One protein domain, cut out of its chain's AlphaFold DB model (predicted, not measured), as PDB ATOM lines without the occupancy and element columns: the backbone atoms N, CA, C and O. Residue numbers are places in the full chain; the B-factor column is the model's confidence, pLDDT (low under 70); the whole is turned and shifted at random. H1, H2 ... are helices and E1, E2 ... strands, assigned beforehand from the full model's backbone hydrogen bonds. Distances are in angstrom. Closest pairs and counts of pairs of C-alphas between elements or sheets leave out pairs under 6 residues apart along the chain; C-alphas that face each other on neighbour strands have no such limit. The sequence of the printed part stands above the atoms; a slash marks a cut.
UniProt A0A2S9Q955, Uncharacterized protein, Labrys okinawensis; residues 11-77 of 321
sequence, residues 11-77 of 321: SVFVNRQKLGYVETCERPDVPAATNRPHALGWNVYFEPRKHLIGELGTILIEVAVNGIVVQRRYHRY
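Overview. This is residues 11 to 77 of the 321 residues of an uncharacterized protein of Labrys okinawensis (UniProt A0A2S9Q955). A small sheet of three strands, with the long hairpin of E4 and E5 and the short E1 beside E4, makes one part; from it an arm of two paired strands, E2 and E3, reaches away with the little helix H1 at its far tip. The tiny helix H2 lies near the other end and only grazes the three-stranded sheet. The printed part has 67 residues with two named helices and five named strands, in the order E1, E2, H1, E3, H2, E4, E5; the sheets, E1 - E4 - E5 and E2 - E3, are antiparallel, and the class is mixed, helices and strands. The whole is loose, with a radius of gyration of the C-alphas of 14.0 A, and with its arm it spans 44 by 20 by 20 A.

Along the chain. Find C-alpha 11 at (279.397, 231.543, 275.224), where E1, residues 11 to 14, begins. Next come E2, residues 23 to 26, then H1, residues 29 to 34, 8.7 A long, and E3, residues 40 to 43. Go on to H2, residues 48 to 51, whose first C-alpha is at (270.730, 216.781, 279.712). E4, residues 58 to 65, is 23.2 A long, and E5, residues 68 to 76, is 24.2 A long and ends at C-alpha 76 at (265.043, 216.334, 271.726).

Arrangement. Start at E4, the inner strand, with the edge strands E1 and E5 as its neighbours. E1 and E4 are antiparallel at 169 degrees; look for N 13 and O 62, 2.8 A apart, within hydrogen-bond range. E4 and E5 form a hairpin, antiparallel at 161 degrees, with N 61 and O 73 at 2.8 A. Residues 13 to 14 of E1 also pair with residues 17 to 18, antiparallel. The closest C-alphas of H2 and E4 are those of His 51 and Ile 59, 7.0 A apart. In the other sheet, E2 and E3 are antiparallel at 151 degrees, with N 25 and O 41 at 3.1 A. E2 and E3 are both apart from E4 and E5, and H1 is not on the three-stranded sheet. In H1 every O i to N i+4 pair is within hydrogen-bond range; H2 is too short for such a pair, and its one O i to N i+3 pair is within range.

Size, cuts and confidence. Look from Ala 32 in H1 to Glu 55: their C-alphas are the two farthest apart, 43.7 A. The printed part has no cut, and no link is long; that from E1 to E2, with 8 residues, is short. The mean pLDDT of the printed part is 87.5, and residues 54 to 56 are under 70.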
ATOM      1  N   SER A  11     280.195 232.076 274.120       95.19
ATOM      2  CA  SER A  11     279.397 231.543 275.224       95.19
ATOM      3  C   SER A  11     278.319 230.627 274.682       95.19
ATOM      4  O   SER A  11     277.669 230.950 273.691       95.19
ATOM      5  N   VAL A  12     278.115 229.501 275.355       95.50
ATOM      6  CA  VAL A  12     277.053 228.554 275.026       95.50
ATOM      7  C   VAL A  12     276.049 228.535 276.166       95.50
ATOM      8  O   VAL A  12     276.421 228.568 277.339       95.50
ATOM      9  N   PHE A  13     274.772 228.516 275.815       94.62
ATOM     10  CA  PHE A  13     273.665 228.463 276.752       94.62
ATOM     11  C   PHE A  13     272.856 227.205 276.486       94.62
ATOM     12  O   PHE A  13     272.533 226.912 275.335       94.62
ATOM     13  N   VAL A  14     272.495 226.499 277.548       93.56
ATOM     14  CA  VAL A  14     271.557 225.382 277.503       93.56
ATOM     15  C   VAL A  14     270.306 225.816 278.240       93.56
ATOM     16  O   VAL A  14     270.359 226.155 279.419       93.56
ATOM     17  N   ASN A  15     269.181 225.873 277.529       91.50
ATOM     18  CA  ASN A  15     267.894 226.286 278.077       91.50
ATOM     19  C   ASN A  15     267.987 227.621 278.845       91.50
ATOM     20  O   ASN A  15     267.512 227.764 279.967       91.50
ATOM     21  N   ARG A  16     268.621 228.614 278.194       89.44
ATOM     22  CA  ARG A  16     268.919 229.973 278.700       89.44
ATOM     23  C   ARG A  16     269.933 230.054 279.843       89.44
ATOM     24  O   ARG A  16     270.311 231.158 280.223       89.44
ATOM     25  N   GLN A  17     270.428 228.932 280.354       91.50
ATOM     26  CA  GLN A  17     271.476 228.911 281.370       91.50
ATOM     27  C   GLN A  17     272.844 228.882 280.696       91.50
ATOM     28  O   GLN A  17     273.114 228.018 279.862       91.50
ATOM     29  N   LYS A  18     273.710 229.841 281.032       92.75
ATOM     30  CA  LYS A  18     275.072 229.893 280.496       92.75
ATOM     31  C   LYS A  18     275.868 228.697 281.018       92.75
ATOM     32  O   LYS A  18     275.946 228.508 282.230       92.75
ATOM     33  N   LEU A  19     276.477 227.926 280.123       90.69
ATOM     34  CA  LEU A  19     277.424 226.888 280.517       90.69
ATOM     35  C   LEU A  19     278.720 227.530 281.016       90.69
ATOM     36  O   LEU A  19     279.220 228.490 280.428       90.69
ATOM     37  N   GLY A  20     279.257 226.983 282.106       84.62
ATOM     38  CA  GLY A  20     280.508 227.454 282.705       84.62
ATOM     39  C   GLY A  20     281.757 227.064 281.914       84.62
ATOM     40  O   GLY A  20     282.807 227.662 282.118       84.62
ATOM     41  N   TYR A  21     281.642 226.096 281.003       83.62
ATOM     42  CA  TYR A  21     282.754 225.569 280.225       83.62
ATOM     43  C   TYR A  21     282.371 225.419 278.751       83.62
ATOM     44  O   TYR A  21     281.323 224.856 278.422       83.62
ATOM     45  N   VAL A  22     283.228 225.940 277.875       88.56
ATOM     46  CA  VAL A  22     283.156 225.781 276.422       88.56
ATOM     47  C   VAL A  22     284.574 225.523 275.946       88.56
ATOM     48  O   VAL A  22     285.444 226.377 276.101       88.56
ATOM     49  N   GLU A  23     284.801 224.347 275.383       85.88
ATOM     50  CA  GLU A  23     286.077 224.011 274.768       85.88
ATOM     51  C   GLU A  23     286.096 224.576 273.349       85.88
ATOM     52  O   GLU A  23     285.111 224.463 272.613       85.88
ATOM     53  N   THR A  24     287.204 225.198 272.956       86.94
ATOM     54  CA  THR A  24     287.385 225.748 271.613       86.94
ATOM     55  C   THR A  24     288.586 225.112 270.936       86.94
ATOM     56  O   THR A  24     289.581 224.781 271.574       86.94
ATOM     57  N   CYS A  25     288.498 224.946 269.621       86.12
ATOM     58  CA  CYS A  25     289.602 224.443 268.815       86.12
ATOM     59  C   CYS A  25     289.695 225.215 267.503       86.12
ATOM     60  O   CYS A  25     288.679 225.600 266.918       86.12
ATOM     61  N   GLU A  26     290.910 225.453 267.021       86.12
ATOM     62  CA  GLU A  26     291.090 226.023 265.690       86.12
ATOM     63  C   GLU A  26     290.633 225.031 264.617       86.12
ATOM     64  O   GLU A  26     290.800 223.816 264.740       86.12
ATOM     65  N   ARG A  27     290.037 225.556 263.545       85.50
ATOM     66  CA  ARG A  27     289.529 224.763 262.422       85.50
ATOM     67  C   ARG A  27     290.174 225.209 261.115       85.50
ATOM     68  O   ARG A  27     289.487 225.821 260.302       85.50
ATOM     69  N   PRO A  28     291.479 224.944 260.899       83.62
ATOM     70  CA  PRO A  28     292.212 225.404 259.713       83.62
ATOM     71  C   PRO A  28     291.688 224.796 258.402       83.62
ATOM     72  O   PRO A  28     291.851 225.379 257.330       83.62
ATOM     73  N   ASP A  29     290.993 223.662 258.485       86.00
ATOM     74  CA  ASP A  29     290.301 223.022 257.370       86.00
ATOM     75  C   ASP A  29     289.165 223.889 256.798       86.00
ATOM     76  O   ASP A  29     288.908 223.876 255.594       86.00
ATOM     77  N   VAL A  30     288.508 224.698 257.636       86.38
ATOM     78  CA  VAL A  30     287.382 225.538 257.210       86.38
ATOM     79  C   VAL A  30     287.846 226.734 256.368       86.38
ATOM     80  O   VAL A  30     287.280 226.920 255.289       86.38
ATOM     81  N   PRO A  31     288.851 227.542 256.767       86.06
ATOM     82  CA  PRO A  31     289.481 228.536 255.902       86.06
ATOM     83  C   PRO A  31     289.894 227.987 254.542       86.06
ATOM     84  O   PRO A  31     289.525 228.568 253.520       86.06
ATOM     85  N   ALA A  32     290.569 226.832 254.533       85.44
ATOM     86  CA  ALA A  32     291.027 226.178 253.311       85.44
ATOM     87  C   ALA A  32     289.869 225.829 252.356       85.44
ATOM     88  O   ALA A  32     290.035 225.906 251.142       85.44
ATOM     89  N   ALA A  33     288.690 225.495 252.892       89.00
ATOM     90  CA  ALA A  33     287.518 225.110 252.107       89.00
ATOM     91  C   ALA A  33     286.534 226.258 251.795       89.00
ATOM     92  O   ALA A  33     285.745 226.145 250.859       89.00
ATOM     93  N   THR A  34     286.517 227.344 252.578       82.44
ATOM     94  CA  THR A  34     285.421 228.343 252.557       82.44
ATOM     95  C   THR A  34     285.869 229.783 252.294       82.44
ATOM     96  O   THR A  34     285.041 230.695 252.346       82.44
ATOM     97  N   ASN A  35     287.160 229.999 252.009       80.06
ATOM     98  CA  ASN A  35     287.773 231.317 251.783       80.06
ATOM     99  C   ASN A  35     287.552 232.307 252.952       80.06
ATOM    100  O   ASN A  35     287.549 233.527 252.774       80.06
ATOM    101  N   ARG A  36     287.316 231.777 254.161       80.06
ATOM    102  CA  ARG A  36     287.230 232.544 255.411       80.06
ATOM    103  C   ARG A  36     288.620 232.653 256.031       80.06
ATOM    104  O   ARG A  36     289.355 231.679 255.979       80.06
ATOM    105  N   PRO A  37     288.991 233.775 256.664       79.75
ATOM    106  CA  PRO A  37     290.347 233.945 257.188       79.75
ATOM    107  C   PRO A  37     290.614 233.132 258.462       79.75
ATOM    108  O   PRO A  37     291.759 232.824 258.762       79.75
ATOM    109  N   HIS A  38     289.571 232.795 259.221       81.00
ATOM    110  CA  HIS A  38     289.675 232.048 260.469       81.00
ATOM    111  C   HIS A  38     288.371 231.292 260.738       81.00
ATOM    112  O   HIS A  38     287.287 231.741 260.345       81.00
ATOM    113  N   ALA A  39     288.470 230.161 261.434       85.62
ATOM    114  CA  ALA A  39     287.325 229.436 261.956       85.62
ATOM    115  C   ALA A  39     287.668 228.815 263.310       85.62
ATOM    116  O   ALA A  39     288.732 228.224 263.484       85.62
ATOM    117  N   LEU A  40     286.719 228.924 264.238       86.19
ATOM    118  CA  LEU A  40     286.806 228.359 265.576       86.19
ATOM    119  C   LEU A  40     285.705 227.309 265.737       86.19
ATOM    120  O   LEU A  40     284.521 227.607 265.555       86.19
ATOM    121  N   GLY A  41     286.102 226.081 266.041       87.62
ATOM    122  CA  GLY A  41     285.216 225.032 266.523       87.62
ATOM    123  C   GLY A  41     284.913 225.223 268.005       87.62
ATOM    124  O   GLY A  41     285.684 225.849 268.734       87.62
ATOM    125  N   TRP A  42     283.779 224.688 268.446       89.88
ATOM    126  CA  TRP A  42     283.378 224.717 269.846       89.88
ATOM    127  C   TRP A  42     282.717 223.406 270.245       89.88
ATOM    128  O   TRP A  42     281.961 222.828 269.462       89.88
ATOM    129  N   ASN A  43     282.986 222.972 271.474       86.81
ATOM    130  CA  ASN A  43     282.423 221.777 272.081       86.81
ATOM    131  C   ASN A  43     281.908 222.103 273.482       86.81
ATOM    132  O   ASN A  43     282.476 222.922 274.209       86.81
ATOM    133  N   VAL A  44     280.814 221.451 273.859       88.75
ATOM    134  CA  VAL A  44     280.240 221.537 275.201       88.75
ATOM    135  C   VAL A  44     279.768 220.171 275.645       88.75
ATOM    136  O   VAL A  44     279.275 219.380 274.842       88.75
ATOM    137  N   TYR A  45     279.860 219.942 276.946       87.75
ATOM    138  CA  TYR A  45     279.378 218.740 277.599       87.75
ATOM    139  C   TYR A  45     278.559 219.170 278.810       87.75
ATOM    140  O   TYR A  45     278.960 220.068 279.552       87.75
ATOM    141  N   PHE A  46     277.375 218.593 278.972       88.94
ATOM    142  CA  PHE A  46     276.450 218.946 280.044       88.94
ATOM    143  C   PHE A  46     275.507 217.777 280.321       88.94
ATOM    144  O   PHE A  46     275.333 216.902 279.477       88.94
ATOM    145  N   GLU A  47     274.874 217.790 281.492       88.88
ATOM    146  CA  GLU A  47     273.908 216.774 281.914       88.88
ATOM    147  C   GLU A  47     272.514 217.122 281.373       88.88
ATOM    148  O   GLU A  47     271.876 218.041 281.898       88.88
ATOM    149  N   PRO A  48     271.987 216.406 280.362       87.94
ATOM    150  CA  PRO A  48     270.730 216.781 279.712       87.94
ATOM    151  C   PRO A  48     269.566 216.912 280.701       87.94
ATOM    152  O   PRO A  48     268.821 217.891 280.657       87.94
ATOM    153  N   ARG A  49     269.472 215.979 281.663       85.12
ATOM    154  CA  ARG A  49     268.442 215.961 282.713       85.12
ATOM    155  C   ARG A  49     268.379 217.227 283.557       85.12
ATOM    156  O   ARG A  49     267.281 217.644 283.907       85.12
ATOM    157  N   LYS A  50     269.524 217.840 283.880       86.62
ATOM    158  CA  LYS A  50     269.565 219.059 284.705       86.62
ATOM    159  C   LYS A  50     268.942 220.259 284.012       86.62
ATOM    160  O   LYS A  50     268.551 221.213 284.677       86.62
ATOM    161  N   HIS A  51     268.876 220.215 282.687       86.00
ATOM    162  CA  HIS A  51     268.432 221.338 281.892       86.00
ATOM    163  C   HIS A  51     267.056 221.127 281.273       86.00
ATOM    164  O   HIS A  51     266.583 222.055 280.637       86.00
ATOM    165  N   LEU A  52     266.396 219.975 281.425       82.62
ATOM    166  CA  LEU A  52     265.111 219.715 280.767       82.62
ATOM    167  C   LEU A  52     264.048 220.776 281.100       82.62
ATOM    168  O   LEU A  52     263.805 221.084 282.264       82.62
ATOM    169  N   ILE A  53     263.390 221.307 280.064       71.06
ATOM    170  CA  ILE A  53     262.228 222.193 280.202       71.06
ATOM    171  C   ILE A  53     260.971 221.436 279.771       71.06
ATOM    172  O   ILE A  53     260.863 221.000 278.621       71.06
ATOM    173  N   GLY A  54     259.994 221.365 280.679       66.75
ATOM    174  CA  GLY A  54     258.695 220.741 280.438       66.75
ATOM    175  C   GLY A  54     258.762 219.220 280.274       66.75
ATOM    176  O   GLY A  54     259.818 218.602 280.379       66.75
ATOM    177  N   GLU A  55     257.613 218.611 279.993       64.56
ATOM    178  CA  GLU A  55     257.470 217.149 279.882       64.56
ATOM    179  C   GLU A  55     258.002 216.583 278.554       64.56
ATOM    180  O   GLU A  55     258.193 215.382 278.413       64.56
ATOM    181  N   LEU A  56     258.272 217.447 277.568       65.69
ATOM    182  CA  LEU A  56     258.625 217.045 276.200       65.69
ATOM    183  C   LEU A  56     260.119 216.746 275.994       65.69
ATOM    184  O   LEU A  56     260.517 216.402 274.879       65.69
ATOM    185  N   GLY A  57     260.954 216.913 277.024       80.50
ATOM    186  CA  GLY A  57     262.375 216.584 276.935       80.50
ATOM    187  C   GLY A  57     263.164 217.487 275.973       80.50
ATOM    188  O   GLY A  57     264.059 217.035 275.263       80.50
ATOM    189  N   THR A  58     262.809 218.771 275.873       87.44
ATOM    190  CA  THR A  58     263.446 219.685 274.908       87.44
ATOM    191  C   THR A  58     264.665 220.392 275.504       87.44
ATOM    192  O   THR A  58     264.616 220.941 276.607       87.44
ATOM    193  N   ILE A  59     265.747 220.445 274.726       91.56
ATOM    194  CA  ILE A  59     266.995 221.142 275.043       91.56
ATOM    195  C   ILE A  59     267.272 222.196 273.973       91.56
ATOM    196  O   ILE A  59     267.554 221.874 272.822       91.56
ATOM    197  N   LEU A  60     267.208 223.469 274.346       91.88
ATOM    198  CA  LEU A  60     267.647 224.587 273.519       91.88
ATOM    199  C   LEU A  60     269.137 224.835 273.755       91.88
ATOM    200  O   LEU A  60     269.530 225.164 274.869       91.88
ATOM    201  N   ILE A  61     269.945 224.747 272.705       94.94
ATOM    202  CA  ILE A  61     271.340 225.186 272.707       94.94
ATOM    203  C   ILE A  61     271.432 226.503 271.943       94.94
ATOM    204  O   ILE A  61     271.025 226.592 270.781       94.94
ATOM    205  N   GLU A  62     271.984 227.528 272.582       96.25
ATOM    206  CA  GLU A  62     272.274 228.815 271.954       96.25
ATOM    207  C   GLU A  62     273.763 229.111 272.017       96.25
ATOM    208  O   GLU A  62     274.400 228.900 273.046       96.25
ATOM    209  N   VAL A  63     274.307 229.653 270.932       95.94
ATOM    210  CA  VAL A  63     275.699 230.100 270.876       95.94
ATOM    211  C   VAL A  63     275.723 231.597 270.665       95.94
ATOM    212  O   VAL A  63     275.119 232.107 269.716       95.94
ATOM    213  N   ALA A  64     276.427 232.292 271.550       95.12
ATOM    214  CA  ALA A  64     276.661 233.719 271.472       95.12
ATOM    215  C   ALA A  64     278.134 234.023 271.206       95.12
ATOM    216  O   ALA A  64     279.018 233.465 271.855       95.12
ATOM    217  N   VAL A  65     278.374 234.949 270.281       93.12
ATOM    218  CA  VAL A  65     279.690 235.511 269.972       93.12
ATOM    219  C   VAL A  65     279.643 236.996 270.299       93.12
ATOM    220  O   VAL A  65     278.749 237.702 269.833       93.12
ATOM    221  N   ASN A  66     280.574 237.467 271.130       92.25
ATOM    222  CA  ASN A  66     280.629 238.860 271.596       92.25
ATOM    223  C   ASN A  66     279.287 239.350 272.171       92.25
ATOM    224  O   ASN A  66     278.829 240.453 271.881       92.25
ATOM    225  N   GLY A  67     278.621 238.484 272.941       91.69
ATOM    226  CA  GLY A  67     277.323 238.762 273.565       91.69
ATOM    227  C   GLY A  67     276.103 238.663 272.638       91.69
ATOM    228  O   GLY A  67     274.977 238.762 273.119       91.69
ATOM    229  N   ILE A  68     276.285 238.422 271.335       93.75
ATOM    230  CA  ILE A  68     275.188 238.303 270.365       93.75
ATOM    231  C   ILE A  68     274.932 236.828 270.070       93.75
ATOM    232  O   ILE A  68     275.835 236.126 269.624       93.75
ATOM    233  N   VAL A  69     273.698 236.355 270.272       94.94
ATOM    234  CA  VAL A  69     273.299 234.990 269.891       94.94
ATOM    235  C   VAL A  69     273.318 234.857 268.368       94.94
ATOM    236  O   VAL A  69     272.501 235.462 267.679       94.94
ATOM    237  N   VAL A  70     274.241 234.046 267.854       93.81
ATOM    238  CA  VAL A  70     274.438 233.798 266.417       93.81
ATOM    239  C   VAL A  70     273.827 232.476 265.955       93.81
ATOM    240  O   VAL A  70     273.592 232.289 264.765       93.81
ATOM    241  N   GLN A  71     273.544 231.557 266.883       94.44
ATOM    242  CA  GLN A  71     272.940 230.260 266.585       94.44
ATOM    243  C   GLN A  71     271.981 229.837 267.696       94.44
ATOM    244  O   GLN A  71     272.266 230.026 268.878       94.44
ATOM    245  N   ARG A  72     270.865 229.213 267.305       95.38
ATOM    246  CA  ARG A  72     269.936 228.506 268.194       95.38
ATOM    247  C   ARG A  72     269.568 227.168 267.578       95.38
ATOM    248  O   ARG A  72     269.267 227.114 266.386       95.38
ATOM    249  N   ARG A  73     269.577 226.101 268.371       94.19
ATOM    250  CA  ARG A  73     269.108 224.776 267.957       94.19
ATOM    251  C   ARG A  73     268.334 224.107 269.077       94.19
ATOM    252  O   ARG A  73     268.737 224.167 270.232       94.19
ATOM    253  N   TYR A  74     267.244 223.454 268.705       90.69
ATOM    254  CA  TYR A  74     266.474 222.610 269.603       90.69
ATOM    255  C   TYR A  74     266.886 221.161 269.389       90.69
ATOM    256  O   TYR A  74     266.986 220.692 268.255       90.69
ATOM    257  N   HIS A  75     267.110 220.467 270.491       90.62
ATOM    258  CA  HIS A  75     267.416 219.056 270.554       90.62
ATOM    259  C   HIS A  75     266.329 218.377 271.374       90.62
ATOM    260  O   HIS A  75     265.873 218.914 272.384       90.62
ATOM    261  N   ARG A  76     265.911 217.196 270.933       87.94
ATOM    262  CA  ARG A  76     265.043 216.334 271.726       87.94
ATOM    263  C   ARG A  76     265.927 215.382 272.516       87.94
ATOM    264  O   ARG A  76     266.790 214.726 271.941       87.94
ATOM    265  N   TYR A  77     265.702 215.327 273.814       86.38
ATOM    266  CA  TYR A  77     266.307 214.373 274.720       86.38
ATOM    267  C   TYR A  77     265.178 213.647 275.432       86.38
ATOM    268  O   TYR A  77     264.418 214.254 276.181       86.38
TER     269      TYR A  77